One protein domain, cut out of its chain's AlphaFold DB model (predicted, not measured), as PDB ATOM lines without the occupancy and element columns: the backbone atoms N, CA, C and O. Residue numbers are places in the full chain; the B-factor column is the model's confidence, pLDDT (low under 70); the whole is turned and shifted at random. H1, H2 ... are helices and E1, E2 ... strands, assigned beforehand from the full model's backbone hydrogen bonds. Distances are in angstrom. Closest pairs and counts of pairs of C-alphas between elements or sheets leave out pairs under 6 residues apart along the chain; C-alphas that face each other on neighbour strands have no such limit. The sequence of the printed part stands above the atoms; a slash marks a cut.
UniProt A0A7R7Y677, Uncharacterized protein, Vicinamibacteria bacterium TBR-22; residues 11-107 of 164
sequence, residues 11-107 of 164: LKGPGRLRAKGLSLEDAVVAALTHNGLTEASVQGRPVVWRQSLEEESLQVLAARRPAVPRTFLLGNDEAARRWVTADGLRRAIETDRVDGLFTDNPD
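What this domain is: This is residues 11 to 107 of the 164 residues of an uncharacterized protein of Vicinamibacteria bacterium TBR-22 (UniProt A0A7R7Y677). A small, three-stranded parallel sheet forms a wall, with helices H3 and H4 packed over one face of it and H5, beyond them, only grazing it. The short helix H1 and the longer H2 sit off the sheet, past its E1 edge, where H2 packs on H3; from the end of H2 a long loop, residues 35 to 49, leads back to E1. The printed part has 97 residues, with five named helices and three named strands in the order H1, H2, E1, H3, E2, H4, H5, E3, and the sheet runs E1, E2, E3. The class is mixed, helices and strands. The whole is compact, with a radius of gyration of the C-alphas of 13.9 A, and the C-alphas span 39 by 39 by 22 A.

How they stand to each other: H1, residues 14 to 18, touches H2, residues 24 to 34; their closest C-alphas, of Pro 14 and Leu 24, are 5.7 A apart. H2 touches H3, residues 55 to 64, with the C-alphas of Glu 25 and Leu 61 closest at 6.3 A; they run the same way at a shallow tilt of 32 degrees, only just short of steep. H1 and H3 are close but not clearly touching, the closest C-alphas being those of Pro 14 and Ser 57, 6.5 A apart. Neither H1 nor H2 is on the sheet. E1, residues 50 to 52, is an edge strand, and its parallel neighbour is the inner strand E2, residues 70 to 74; N 71 and O 50 are within hydrogen-bond range at 2.8 A, as are N 52 and O 71 at 3.2 A. E3, residues 100 to 103, is the other edge strand, parallel to E2, with N 72 and O 100 at 2.8 A and N 102 and O 72 at 2.9 A. H3 is on the sheet at a height of 9.2 A and lies over E1 and, only just, E2, on which 3 of its C-alphas fall; it runs along the strands, at 5 degrees to E1 on the local plane. H4, residues 77 to 83, is on the same face at a height of 7.7 A, only just over E2 with 3 C-alphas on it; it makes two layers with H3 and the sheet, helices on one face. H5, residues 86 to 94, only grazes the sheet with its residues 89 to 93, and only just touches H4, only at the corner by their link, with 3 pairs of C-alphas within 8 A; the closest are those of Trp 83 and Leu 89, 5.9 A apart. E1, H3, E2 and E2, H4, H5, E3 are strand-helix-strand units, parallel neighbour strands with helices between, each with a right-handed crossover. In H1, H2, H3, H4 and H5 every O i to N i+4 pair is within hydrogen-bond range.

Where its parts are: H1 begins at C-alpha 14, at (0.869, -40.026, -14.744). From first to last C-alpha H2 measures 15.2 A, H3 14.6 A, E2 13.1 A and H5 12.1 A. E2 begins at C-alpha 70, at (5.162, -28.769, -6.307). E3 ends at C-alpha 103, at (0.312, -37.050, 4.474).

The domain as a whole: The two C-alphas farthest apart are those of His 34 and Asp 107, at 39.9 A. The printed part, residues 11 to 107, has no cut. The link from H2 to E1, 15 residues, is long; within it residues 41 to 42 pair with residues 45 to 46, antiparallel. The other links between named elements are tight. The mean pLDDT of the printed part is 93.8, and no printed residue is under 70.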
ATOM      1  N   LEU A  11      -2.024 -34.383 -10.366       97.38
ATOM      2  CA  LEU A  11      -1.811 -35.348 -11.442       97.38
ATOM      3  C   LEU A  11      -2.122 -36.760 -10.941       97.38
ATOM      4  O   LEU A  11      -1.380 -37.319 -10.128       97.38
ATOM      5  N   LYS A  12      -3.195 -37.351 -11.479       96.06
ATOM      6  CA  LYS A  12      -3.646 -38.713 -11.167       96.06
ATOM      7  C   LYS A  12      -3.156 -39.723 -12.206       96.06
ATOM      8  O   LYS A  12      -3.540 -39.658 -13.373       96.06
ATOM      9  N   GLY A  13      -2.368 -40.699 -11.762       95.50
ATOM     10  CA  GLY A  13      -1.865 -41.788 -12.602       95.50
ATOM     11  C   GLY A  13      -0.958 -41.379 -13.777       95.50
ATOM     12  O   GLY A  13      -1.146 -41.961 -14.854       95.50
ATOM     13  N   PRO A  14      -0.035 -40.398 -13.654       96.62
ATOM     14  CA  PRO A  14       0.869 -40.026 -14.744       96.62
ATOM     15  C   PRO A  14       1.660 -41.212 -15.312       96.62
ATOM     16  O   PRO A  14       1.682 -41.371 -16.532       96.62
ATOM     17  N   GLY A  15       2.207 -42.112 -14.485       96.69
ATOM     18  CA  GLY A  15       2.923 -43.299 -14.966       96.69
ATOM     19  C   GLY A  15       2.047 -44.229 -15.813       96.69
ATOM     20  O   GLY A  15       2.468 -44.713 -16.866       96.69
ATOM     21  N   ARG A  16       0.774 -44.404 -15.428       97.31
ATOM     22  CA  ARG A  16      -0.201 -45.198 -16.199       97.31
ATOM     23  C   ARG A  16      -0.486 -44.591 -17.573       97.31
ATOM     24  O   ARG A  16      -0.703 -45.331 -18.529       97.31
ATOM     25  N   LEU A  17      -0.552 -43.265 -17.673       97.06
ATOM     26  CA  LEU A  17      -0.760 -42.580 -18.953       97.06
ATOM     27  C   LEU A  17       0.510 -42.599 -19.807       97.06
ATOM     28  O   LEU A  17       0.426 -42.864 -21.006       97.06
ATOM     29  N   ARG A  18       1.682 -42.443 -19.184       95.94
ATOM     30  CA  ARG A  18       2.980 -42.517 -19.859       95.94
ATOM     31  C   ARG A  18       3.207 -43.879 -20.503       95.94
ATOM     32  O   ARG A  18       3.628 -43.940 -21.653       95.94
ATOM     33  N   ALA A  19       2.815 -44.959 -19.826       96.94
ATOM     34  CA  ALA A  19       2.832 -46.317 -20.378       96.94
ATOM     35  C   ALA A  19       1.957 -46.485 -21.639       96.94
ATOM     36  O   ALA A  19       2.141 -47.430 -22.398       96.94
ATOM     37  N   LYS A  20       1.016 -45.563 -21.882       97.56
ATOM     38  CA  LYS A  20       0.177 -45.499 -23.089       97.56
ATOM     39  C   LYS A  20       0.670 -44.468 -24.112       97.56
ATOM     40  O   LYS A  20      -0.054 -44.158 -25.051       97.56
ATOM     41  N   GLY A  21       1.863 -43.904 -23.919       97.25
ATOM     42  CA  GLY A  21       2.434 -42.872 -24.787       97.25
ATOM     43  C   GLY A  21       1.883 -41.462 -24.551       97.25
ATOM     44  O   GLY A  21       2.100 -40.584 -25.380       97.25
ATOM     45  N   LEU A  22       1.173 -41.222 -23.442       97.06
ATOM     46  CA  LEU A  22       0.596 -39.918 -23.109       97.06
ATOM     47  C   LEU A  22       1.314 -39.308 -21.900       97.06
ATOM     48  O   LEU A  22       1.262 -39.872 -20.809       97.06
ATOM     49  N   SER A  23       1.934 -38.133 -22.052       96.94
ATOM     50  CA  SER A  23       2.491 -37.397 -20.908       96.94
ATOM     51  C   SER A  23       1.477 -36.403 -20.352       96.94
ATOM     52  O   SER A  23       1.143 -35.394 -20.978       96.94
ATOM     53  N   LEU A  24       1.001 -36.681 -19.138       97.25
ATOM     54  CA  LEU A  24       0.145 -35.756 -18.399       97.25
ATOM     55  C   LEU A  24       0.944 -34.539 -17.909       97.25
ATOM     56  O   LEU A  24       0.414 -33.431 -17.851       97.25
ATOM     57  N   GLU A  25       2.221 -34.737 -17.590       97.56
ATOM     58  CA  GLU A  25       3.148 -33.690 -17.174       97.56
ATOM     59  C   GLU A  25       3.319 -32.642 -18.280       97.56
ATOM     60  O   GLU A  25       3.148 -31.447 -18.020       97.56
ATOM     61  N   ASP A  26       3.566 -33.078 -19.519       97.38
ATOM     62  CA  ASP A  26       3.699 -32.179 -20.667       97.38
ATOM     63  C   ASP A  26       2.372 -31.475 -20.983       97.38
ATOM     64  O   ASP A  26       2.362 -30.266 -21.224       97.38
ATOM     65  N   ALA A  27       1.238 -32.181 -20.899       97.19
ATOM     66  CA  ALA A  27      -0.083 -31.584 -21.106       97.19
ATOM     67  C   ALA A  27      -0.378 -30.460 -20.095       97.19
ATOM     68  O   ALA A  27      -0.830 -29.376 -20.473       97.19
ATOM     69  N   VAL A  28      -0.071 -30.679 -18.812       96.81
ATOM     70  CA  VAL A  28      -0.230 -29.657 -17.769       96.81
ATOM     71  C   VAL A  28       0.734 -28.494 -17.997       96.81
ATOM     72  O   VAL A  28       0.316 -27.339 -17.936       96.81
ATOM     73  N   VAL A  29       2.009 -28.755 -18.301       96.50
ATOM     74  CA  VAL A  29       2.993 -27.691 -18.575       96.50
ATOM     75  C   VAL A  29       2.570 -26.840 -19.774       96.50
ATOM     76  O   VAL A  29       2.664 -25.608 -19.707       96.50
ATOM     77  N   ALA A  30       2.066 -27.463 -20.839       97.31
ATOM     78  CA  ALA A  30       1.549 -26.771 -22.012       97.31
ATOM     79  C   ALA A  30       0.344 -25.891 -21.650       97.31
ATOM     80  O   ALA A  30       0.342 -24.700 -21.968       97.31
ATOM     81  N   ALA A  31      -0.630 -26.431 -20.910       96.25
ATOM     82  CA  ALA A  31      -1.805 -25.682 -20.473       96.25
ATOM     83  C   ALA A  31      -1.432 -24.482 -19.588       96.25
ATOM     84  O   ALA A  31      -1.922 -23.373 -19.811       96.25
ATOM     85  N   LEU A  32      -0.536 -24.663 -18.615       95.06
ATOM     86  CA  LEU A  32      -0.081 -23.573 -17.748       95.06
ATOM     87  C   LEU A  32       0.664 -22.491 -18.534       95.06
ATOM     88  O   LEU A  32       0.422 -21.304 -18.318       95.06
ATOM     89  N   THR A  33       1.533 -22.893 -19.466       95.31
ATOM     90  CA  THR A  33       2.295 -21.963 -20.312       95.31
ATOM     91  C   THR A  33       1.353 -21.154 -21.202       95.31
ATOM     92  O   THR A  33       1.404 -19.928 -21.193       95.31
ATOM     93  N   HIS A  34       0.436 -21.825 -21.902       96.31
ATOM     94  CA  HIS A  34      -0.538 -21.181 -22.784       96.31
ATOM     95  C   HIS A  34      -1.403 -20.150 -22.045       96.31
ATOM     96  O   HIS A  34      -1.719 -19.088 -22.576       96.31
ATOM     97  N   ASN A  35      -1.744 -20.424 -20.783       93.81
ATOM     98  CA  ASN A  35      -2.559 -19.528 -19.970       93.81
ATOM     99  C   ASN A  35      -1.756 -18.438 -19.234       93.81
ATOM    100  O   ASN A  35      -2.364 -17.577 -18.587       93.81
ATOM    101  N   GLY A  36      -0.423 -18.433 -19.342       93.50
ATOM    102  CA  GLY A  36       0.455 -17.496 -18.636       93.50
ATOM    103  C   GLY A  36       0.463 -17.710 -17.120       93.50
ATOM    104  O   GLY A  36       0.526 -16.745 -16.366       93.50
ATOM    105  N   LEU A  37       0.328 -18.960 -16.670       93.12
ATOM    106  CA  LEU A  37       0.203 -19.319 -15.255       93.12
ATOM    107  C   LEU A  37       1.513 -19.785 -14.608       93.12
ATOM    108  O   LEU A  37       1.532 -19.991 -13.400       93.12
ATOM    109  N   THR A  38       2.595 -19.964 -15.371       92.19
ATOM    110  CA  THR A  38       3.866 -20.478 -14.827       92.19
ATOM    111  C   THR A  38       4.576 -19.471 -13.925       92.19
ATOM    112  O   THR A  38       5.131 -19.865 -12.911       92.19
ATOM    113  N   GLU A  39       4.477 -18.179 -14.242       91.38
ATOM    114  CA  GLU A  39       5.096 -17.092 -13.461       91.38
ATOM    115  C   GLU A  39       4.058 -16.233 -12.722       91.38
ATOM    116  O   GLU A  39       4.381 -15.231 -12.084       91.38
ATOM    117  N   ALA A  40       2.775 -16.580 -12.840       91.06
ATOM    118  CA  ALA A  40       1.714 -15.776 -12.265       91.06
ATOM    119  C   ALA A  40       1.740 -15.856 -10.734       91.06
ATOM    120  O   ALA A  40       1.799 -16.939 -10.141       91.06
ATOM    121  N   SER A  41       1.620 -14.693 -10.096       91.19
ATOM    122  CA  SER A  41       1.540 -14.568  -8.645       91.19
ATOM    123  C   SER A  41       0.417 -13.627  -8.208       91.19
ATOM    124  O   SER A  41      -0.002 -12.734  -8.943       91.19
ATOM    125  N   VAL A  42      -0.091 -13.843  -6.994       89.19
ATOM    126  CA  VAL A  42      -1.020 -12.946  -6.294       89.19
ATOM    127  C   VAL A  42      -0.393 -12.625  -4.945       89.19
ATOM    128  O   VAL A  42      -0.071 -13.537  -4.187       89.19
ATOM    129  N   GLN A  43      -0.180 -11.335  -4.662       88.62
ATOM    130  CA  GLN A  43       0.508 -10.873  -3.444       88.62
ATOM    131  C   GLN A  43       1.877 -11.558  -3.240       88.62
ATOM    132  O   GLN A  43       2.220 -11.982  -2.141       88.62
ATOM    133  N   GLY A  44       2.633 -11.732  -4.331       88.50
ATOM    134  CA  GLY A  44       3.947 -12.385  -4.319       88.50
ATOM    135  C   GLY A  44       3.917 -13.913  -4.184       88.50
ATOM    136  O   GLY A  44       4.974 -14.531  -4.130       88.50
ATOM    137  N   ARG A  45       2.737 -14.548  -4.145       88.81
ATOM    138  CA  ARG A  45       2.594 -16.008  -4.017       88.81
ATOM    139  C   ARG A  45       2.234 -16.648  -5.359       88.81
ATOM    140  O   ARG A  45       1.329 -16.125  -6.013       88.81
ATOM    141  N   PRO A  46       2.854 -17.774  -5.759       92.44
ATOM    142  CA  PRO A  46       2.504 -18.466  -6.998       92.44
ATOM    143  C   PRO A  46       1.021 -18.836  -7.039       92.44
ATOM    144  O   PRO A  46       0.475 -19.331  -6.051       92.44
ATOM    145  N   VAL A  47       0.374 -18.624  -8.186       94.12
ATOM    146  CA  VAL A  47      -1.047 -18.974  -8.353       94.12
ATOM    147  C   VAL A  47      -1.269 -20.457  -8.628       94.12
ATOM    148  O   VAL A  47      -2.411 -20.895  -8.568       94.12
ATOM    149  N   VAL A  48      -0.225 -21.234  -8.934       95.56
ATOM    150  CA  VAL A  48      -0.339 -22.671  -9.222       95.56
ATOM    151  C   VAL A  48       0.632 -23.482  -8.377       95.56
ATOM    152  O   VAL A  48       1.815 -23.166  -8.335       95.56
ATOM    153  N   TRP A  49       0.131 -24.559  -7.772       95.94
ATOM    154  CA  TRP A  49       0.901 -25.560  -7.030       95.94
ATOM    155  C   TRP A  49       0.569 -26.957  -7.544       95.94
ATOM    156  O   TRP A  49      -0.532 -27.454  -7.334       95.94
ATOM    157  N   ARG A  50       1.501 -27.608  -8.236       97.06
ATOM    158  CA  ARG A  50       1.237 -28.909  -8.877       97.06
ATOM    159  C   ARG A  50       1.405 -30.039  -7.870       97.06
ATOM    160  O   ARG A  50       2.427 -30.097  -7.197       97.06
ATOM    161  N   GLN A  51       0.447 -30.949  -7.783       97.56
ATOM    162  CA  GLN A  51       0.446 -32.007  -6.774       97.56
ATOM    163  C   GLN A  51       0.508 -33.390  -7.431       97.56
ATOM    164  O   GLN A  51      -0.064 -33.593  -8.502       97.56
ATOM    165  N   SER A  52       1.204 -34.352  -6.825       97.56
ATOM    166  CA  SER A  52       1.181 -35.748  -7.285       97.56
ATOM    167  C   SER A  52       1.546 -36.723  -6.168       97.56
ATOM    168  O   SER A  52       2.285 -36.358  -5.254       97.56
ATOM    169  N   LEU A  53       1.049 -37.962  -6.272       96.81
ATOM    170  CA  LEU A  53       1.494 -39.101  -5.458       96.81
ATOM    171  C   LEU A  53       2.711 -39.824  -6.056       96.81
ATOM    172  O   LEU A  53       3.297 -40.682  -5.402       96.81
ATOM    173  N   GLU A  54       3.074 -39.526  -7.303       96.06
ATOM    174  CA  GLU A  54       4.145 -40.231  -8.011       96.06
ATOM    175  C   GLU A  54       5.431 -39.392  -8.011       96.06
ATOM    176  O   GLU A  54       5.485 -38.320  -8.616       96.06
ATOM    177  N   GLU A  55       6.476 -39.906  -7.355       95.19
ATOM    178  CA  GLU A  55       7.802 -39.273  -7.227       95.19
ATOM    179  C   GLU A  55       8.376 -38.855  -8.593       95.19
ATOM    180  O   GLU A  55       8.767 -37.706  -8.796       95.19
ATOM    181  N   GLU A  56       8.352 -39.767  -9.566       95.75
ATOM    182  CA  GLU A  56       8.888 -39.532 -10.910       95.75
ATOM    183  C   GLU A  56       8.165 -38.381 -11.632       95.75
ATOM    184  O   GLU A  56       8.797 -37.542 -12.272       95.75
ATOM    185  N   SER A  57       6.840 -38.282 -11.484       97.12
ATOM    186  CA  SER A  57       6.060 -37.178 -12.059       97.12
ATOM    187  C   SER A  57       6.506 -35.834 -11.481       97.12
ATOM    188  O   SER A  57       6.688 -34.856 -12.213       97.12
ATOM    189  N   LEU A  58       6.770 -35.779 -10.172       96.94
ATOM    190  CA  LEU A  58       7.300 -34.574  -9.543       96.94
ATOM    191  C   LEU A  58       8.671 -34.223 -10.118       96.94
ATOM    192  O   LEU A  58       8.880 -33.052 -10.426       96.94
ATOM    193  N   GLN A  59       9.575 -35.186 -10.294       96.31
ATOM    194  CA  GLN A  59      10.903 -34.955 -10.879       96.31
ATOM    195  C   GLN A  59      10.813 -34.416 -12.317       96.31
ATOM    196  O   GLN A  59      11.463 -33.420 -12.649       96.31
ATOM    197  N   VAL A  60       9.941 -34.992 -13.153       96.38
ATOM    198  CA  VAL A  60       9.682 -34.496 -14.516       96.38
ATOM    199  C   VAL A  60       9.171 -33.053 -14.476       96.38
ATOM    200  O   VAL A  60       9.697 -32.179 -15.170       96.38
ATOM    201  N   LEU A  61       8.193 -32.756 -13.616       96.31
ATOM    202  CA  LEU A  61       7.660 -31.403 -13.448       96.31
ATOM    203  C   LEU A  61       8.717 -30.399 -12.953       96.31
ATOM    204  O   LEU A  61       8.653 -29.230 -13.358       96.31
ATOM    205  N   ALA A  62       9.672 -30.846 -12.126       96.06
ATOM    206  CA  ALA A  62      10.833 -30.072 -11.676       96.06
ATOM    207  C   ALA A  62      11.704 -29.651 -12.856       96.06
ATOM    208  O   ALA A  62      12.056 -28.481 -12.990       96.06
ATOM    209  N   ALA A  63      12.031 -30.615 -13.719       96.00
ATOM    210  CA  ALA A  63      12.901 -30.403 -14.864       96.00
ATOM    211  C   ALA A  63      12.248 -29.489 -15.911       96.00
ATOM    212  O   ALA A  63      12.916 -28.656 -16.517       96.00
ATOM    213  N   ARG A  64      10.931 -29.619 -16.124       95.25
ATOM    214  CA  ARG A  64      10.203 -28.846 -17.143       95.25
ATOM    215  C   ARG A  64       9.906 -27.404 -16.731       95.25
ATOM    216  O   ARG A  64       9.950 -26.508 -17.579       95.25
ATOM    217  N   ARG A  65       9.537 -27.174 -15.467       95.12
ATOM    218  CA  ARG A  65       9.185 -25.849 -14.921       95.12
ATOM    219  C   ARG A  65       9.620 -25.762 -13.454       95.12
ATOM    220  O   ARG A  65       8.786 -25.998 -12.581       95.12
ATOM    221  N   PRO A  66      10.888 -25.428 -13.169       93.56
ATOM    222  CA  PRO A  66      11.402 -25.409 -11.800       93.56
ATOM    223  C   PRO A  66      10.786 -24.304 -10.930       93.56
ATOM    224  O   PRO A  66      10.692 -24.483  -9.725       93.56
ATOM    225  N   ALA A  67      10.332 -23.196 -11.526       92.25
ATOM    226  CA  ALA A  67       9.765 -22.058 -10.795       92.25
ATOM    227  C   ALA A  67       8.333 -22.288 -10.274       92.25
ATOM    228  O   ALA A  67       7.887 -21.594  -9.363       92.25
ATOM    229  N   VAL A  68       7.596 -23.255 -10.837       95.19
ATOM    230  CA  VAL A  68       6.230 -23.549 -10.380       95.19
ATOM    231  C   VAL A  68       6.317 -24.522  -9.198       95.19
ATOM    232  O   VAL A  68       6.836 -25.627  -9.377       95.19
ATOM    233  N   PRO A  69       5.776 -24.197  -8.017       96.56
ATOM    234  CA  PRO A  69       5.928 -25.054  -6.851       96.56
ATOM    235  C   PRO A  69       5.193 -26.389  -7.005       96.56
ATOM    236  O   PRO A  69       4.214 -26.516  -7.762       96.56
ATOM    237  N   ARG A  70       5.683 -27.402  -6.289       97.38
ATOM    238  CA  ARG A  70       5.162 -28.769  -6.307       97.38
ATOM    239  C   ARG A  70       4.944 -29.331  -4.910       97.38
ATOM    240  O   ARG A  70       5.748 -29.135  -4.004       97.38
ATOM    241  N   THR A  71       3.869 -30.096  -4.766       97.19
ATOM    242  CA  THR A  71       3.517 -30.802  -3.536       97.19
ATOM    243  C   THR A  71       3.574 -32.308  -3.749       97.19
ATOM    244  O   THR A  71       2.908 -32.836  -4.643       97.19
ATOM    245  N   PHE A  72       4.315 -33.003  -2.891       97.31
ATOM    246  CA  PHE A  72       4.291 -34.456  -2.820       97.31
ATOM    247  C   PHE A  72       3.173 -34.922  -1.886       97.31
ATOM    248  O   PHE A  72       3.155 -34.582  -0.703       97.31
ATOM    249  N   LEU A  73       2.224 -35.679  -2.429       96.12
ATOM    250  CA  LEU A  73       1.138 -36.294  -1.681       96.12
ATOM    251  C   LEU A  73       1.518 -37.730  -1.302       96.12
ATOM    252  O   LEU A  73       1.790 -38.561  -2.164       96.12
ATOM    253  N   LEU A  74       1.505 -38.036  -0.012       94.94
ATOM    254  CA  LEU A  74       1.738 -39.370   0.524       94.94
ATOM    255  C   LEU A  74       0.381 -39.983   0.861       94.94
ATOM    256  O   LEU A  74      -0.271 -39.569   1.813       94.94
ATOM    257  N   GLY A  75      -0.069 -40.918   0.023       89.00
ATOM    258  CA  GLY A  75      -1.426 -41.471   0.097       89.00
ATOM    259  C   GLY A  75      -1.572 -42.759   0.902       89.00
ATOM    260  O   GLY A  75      -2.630 -43.376   0.827       89.00
ATOM    261  N   ASN A  76      -0.514 -43.224   1.572       89.38
ATOM    262  CA  ASN A  76      -0.558 -44.402   2.435       89.38
ATOM    263  C   ASN A  76       0.574 -44.392   3.478       89.38
ATOM    264  O   ASN A  76       1.573 -43.678   3.337       89.38
ATOM    265  N   ASP A  77       0.432 -45.249   4.490       88.12
ATOM    266  CA  ASP A  77       1.384 -45.402   5.595       88.12
ATOM    267  C   ASP A  77       2.796 -45.803   5.147       88.12
ATOM    268  O   ASP A  77       3.778 -45.399   5.769       88.12
ATOM    269  N   GLU A  78       2.930 -46.604   4.090       90.56
ATOM    270  CA  GLU A  78       4.240 -47.026   3.584       90.56
ATOM    271  C   GLU A  78       5.020 -45.826   3.034       90.56
ATOM    272  O   GLU A  78       6.172 -45.590   3.409       90.56
ATOM    273  N   ALA A  79       4.364 -45.016   2.201       91.25
ATOM    274  CA  ALA A  79       4.916 -43.776   1.685       91.25
ATOM    275  C   ALA A  79       5.230 -42.807   2.833       91.25
ATOM    276  O   ALA A  79       6.315 -42.225   2.858       91.25
ATOM    277  N   ALA A  80       4.334 -42.682   3.815       91.38
ATOM    278  CA  ALA A  80       4.551 -41.832   4.980       91.38
ATOM    279  C   ALA A  80       5.787 -42.262   5.789       91.38
ATOM    280  O   ALA A  80       6.668 -41.447   6.049       91.38
ATOM    281  N   ARG A  81       5.939 -43.553   6.101       90.25
ATOM    282  CA  ARG A  81       7.110 -44.079   6.829       90.25
ATOM    283  C   ARG A  81       8.418 -43.925   6.059       90.25
ATOM    284  O   ARG A  81       9.463 -43.752   6.677       90.25
ATOM    285  N   ARG A  82       8.379 -43.989   4.725       92.50
ATOM    286  CA  ARG A  82       9.559 -43.768   3.879       92.50
ATOM    287  C   ARG A  82       9.976 -42.298   3.865       92.50
ATOM    288  O   ARG A  82      11.157 -41.988   4.017       92.50
ATOM    289  N   TRP A  83       9.021 -41.400   3.643       93.56
ATOM    290  CA  TRP A  83       9.309 -40.003   3.316       93.56
ATOM    291  C   TRP A  83       9.304 -39.067   4.515       93.56
ATOM    292  O   TRP A  83      10.031 -38.077   4.510       93.56
ATOM    293  N   VAL A  84       8.551 -39.385   5.566       91.88
ATOM    294  CA  VAL A  84       8.457 -38.574   6.784       91.88
ATOM    295  C   VAL A  84       9.538 -39.001   7.788       91.88
ATOM    296  O   VAL A  84       9.294 -39.322   8.945       91.88
ATOM    297  N   THR A  85      10.780 -39.017   7.311       90.69
ATOM    298  CA  THR A  85      12.006 -39.218   8.096       90.69
ATOM    299  C   THR A  85      12.979 -38.085   7.782       90.69
ATOM    300  O   THR A  85      12.801 -37.383   6.789       90.69
ATOM    301  N   ALA A  86      14.022 -37.880   8.591       90.25
ATOM    302  CA  ALA A  86      15.010 -36.832   8.306       90.25
ATOM    303  C   ALA A  86      15.649 -37.003   6.911       90.25
ATOM    304  O   ALA A  86      15.743 -36.040   6.152       90.25
ATOM    305  N   ASP A  87      16.017 -38.234   6.548       93.12
ATOM    306  CA  ASP A  87      16.592 -38.545   5.237       93.12
ATOM    307  C   ASP A  87      15.567 -38.468   4.105       93.12
ATOM    308  O   ASP A  87      15.882 -37.942   3.037       93.12
ATOM    309  N   GLY A  88      14.338 -38.940   4.336       94.00
ATOM    310  CA  GLY A  88      13.249 -38.839   3.366       94.00
ATOM    311  C   GLY A  88      12.911 -37.386   3.032       94.00
ATOM    312  O   GLY A  88      12.878 -37.017   1.860       94.00
ATOM    313  N   LEU A  89      12.750 -36.538   4.051       93.44
ATOM    314  CA  LEU A  89      12.478 -35.110   3.881       93.44
ATOM    315  C   LEU A  89      13.637 -34.397   3.179       93.44
ATOM    316  O   LEU A  89      13.406 -33.599   2.269       93.44
ATOM    317  N   ARG A  90      14.883 -34.711   3.555       93.06
ATOM    318  CA  ARG A  90      16.078 -34.173   2.896       93.06
ATOM    319  C   ARG A  90      16.104 -34.535   1.413       93.06
ATOM    320  O   ARG A  90      16.232 -33.647   0.576       93.06
ATOM    321  N   ARG A  91      15.913 -35.813   1.076       94.19
ATOM    322  CA  ARG A  91      15.836 -36.274  -0.317       94.19
ATOM    323  C   ARG A  91      14.717 -35.570  -1.080       94.19
ATOM    324  O   ARG A  91      14.959 -35.100  -2.189       94.19
ATOM    325  N   ALA A  92      13.532 -35.462  -0.483       93.56
ATOM    326  CA  ALA A  92      12.382 -34.841  -1.126       93.56
ATOM    327  C   ALA A  92      12.688 -33.388  -1.541       93.56
ATOM    328  O   ALA A  92      12.355 -32.972  -2.650       93.56
ATOM    329  N   ILE A  93      13.372 -32.625  -0.684       92.75
ATOM    330  CA  ILE A  93      13.746 -31.230  -0.956       92.75
ATOM    331  C   ILE A  93      14.933 -31.148  -1.925       92.75
ATOM    332  O   ILE A  93      14.886 -30.415  -2.909       92.75
ATOM    333  N   GLU A  94      16.011 -31.882  -1.661       91.44
ATOM    334  CA  GLU A  94      17.284 -31.711  -2.373       91.44
ATOM    335  C   GLU A  94      17.293 -32.406  -3.737       91.44
ATOM    336  O   GLU A  94      17.772 -31.852  -4.727       91.44
ATOM    337  N   THR A  95      16.758 -33.626  -3.785       88.94
ATOM    338  CA  THR A  95      16.763 -34.481  -4.978       88.94
ATOM    339  C   THR A  95      15.476 -34.301  -5.758       88.94
ATOM    340  O   THR A  95      15.502 -33.924  -6.931       88.94
ATOM    341  N   ASP A  96      14.341 -34.505  -5.092       90.12
ATOM    342  CA  ASP A  96      13.047 -34.465  -5.764       90.12
ATOM    343  C   ASP A  96      12.531 -33.044  -5.907       90.12
ATOM    344  O   ASP A  96      11.553 -32.847  -6.610       90.12
ATOM    345  N   ARG A  97      13.189 -32.034  -5.322       93.94
ATOM    346  CA  ARG A  97      12.848 -30.609  -5.442       93.94
ATOM    347  C   ARG A  97      11.407 -30.279  -5.066       93.94
ATOM    348  O   ARG A  97      10.809 -29.427  -5.711       93.94
ATOM    349  N   VAL A  98      10.803 -30.976  -4.112       94.94
ATOM    350  CA  VAL A  98       9.419 -30.694  -3.702       94.94
ATOM    351  C   VAL A  98       9.385 -29.520  -2.722       94.94
ATOM    352  O   VAL A  98      10.241 -29.408  -1.851       94.94
ATOM    353  N   ASP A  99       8.377 -28.659  -2.854       95.00
ATOM    354  CA  ASP A  99       8.206 -27.456  -2.023       95.00
ATOM    355  C   ASP A  99       7.274 -27.699  -0.830       95.00
ATOM    356  O   ASP A  99       7.226 -26.920   0.120       95.00
ATOM    357  N   GLY A 100       6.503 -28.785  -0.881       93.19
ATOM    358  CA  GLY A 100       5.621 -29.206   0.197       93.19
ATOM    359  C   GLY A 100       5.377 -30.707   0.175       93.19
ATOM    360  O   GLY A 100       5.439 -31.348  -0.874       93.19
ATOM    361  N   LEU A 101       5.061 -31.253   1.344       94.00
ATOM    362  CA  LEU A 101       4.761 -32.664   1.546       94.00
ATOM    363  C   LEU A 101       3.491 -32.777   2.392       94.00
ATOM    364  O   LEU A 101       3.376 -32.108   3.417       94.00
ATOM    365  N   PHE A 102       2.533 -33.587   1.951       92.69
ATOM    366  CA  PHE A 102       1.269 -33.825   2.650       92.69
ATOM    367  C   PHE A 102       1.090 -35.317   2.879       92.69
ATOM    368  O   PHE A 102       1.300 -36.112   1.970       92.69
ATOM    369  N   THR A 103       0.665 -35.682   4.081       89.31
ATOM    370  CA  THR A 103       0.312 -37.050   4.474       89.31
ATOM    371  C   THR A 103      -0.986 -37.010   5.269       89.31
ATOM    372  O   THR A 103      -1.309 -36.007   5.908       89.31
ATOM    373  N   ASP A 104      -1.726 -38.105   5.207       85.38
ATOM    374  CA  ASP A 104      -2.866 -38.431   6.060       85.38
ATOM    375  C   ASP A 104      -2.483 -38.704   7.528       85.38
ATOM    376  O   ASP A 104      -3.348 -38.636   8.399       85.38
ATOM    377  N   ASN A 105      -1.199 -38.940   7.821       83.38
ATOM    378  CA  ASN A 105      -0.682 -39.181   9.165       83.38
ATOM    379  C   ASN A 105       0.322 -38.088   9.597       83.38
ATOM    380  O   ASN A 105       1.542 -38.285   9.552       83.38
ATOM    381  N   PRO A 106      -0.165 -36.905  10.020       79.69
ATOM    382  CA  PRO A 106       0.692 -35.770  10.359       79.69
ATOM    383  C   PRO A 106       1.545 -35.992  11.618       79.69
ATOM    384  O   PRO A 106       2.540 -35.292  11.800       79.69
ATOM    385  N   ASP A 107       1.205 -36.964  12.470       83.94
ATOM    386  CA  ASP A 107       1.981 -37.293  13.673       83.94
ATOM    387  C   ASP A 107       3.368 -37.864  13.367       83.94
ATOM    388  O   ASP A 107       4.251 -37.832  14.228       83.94
TER     389      ASP A 107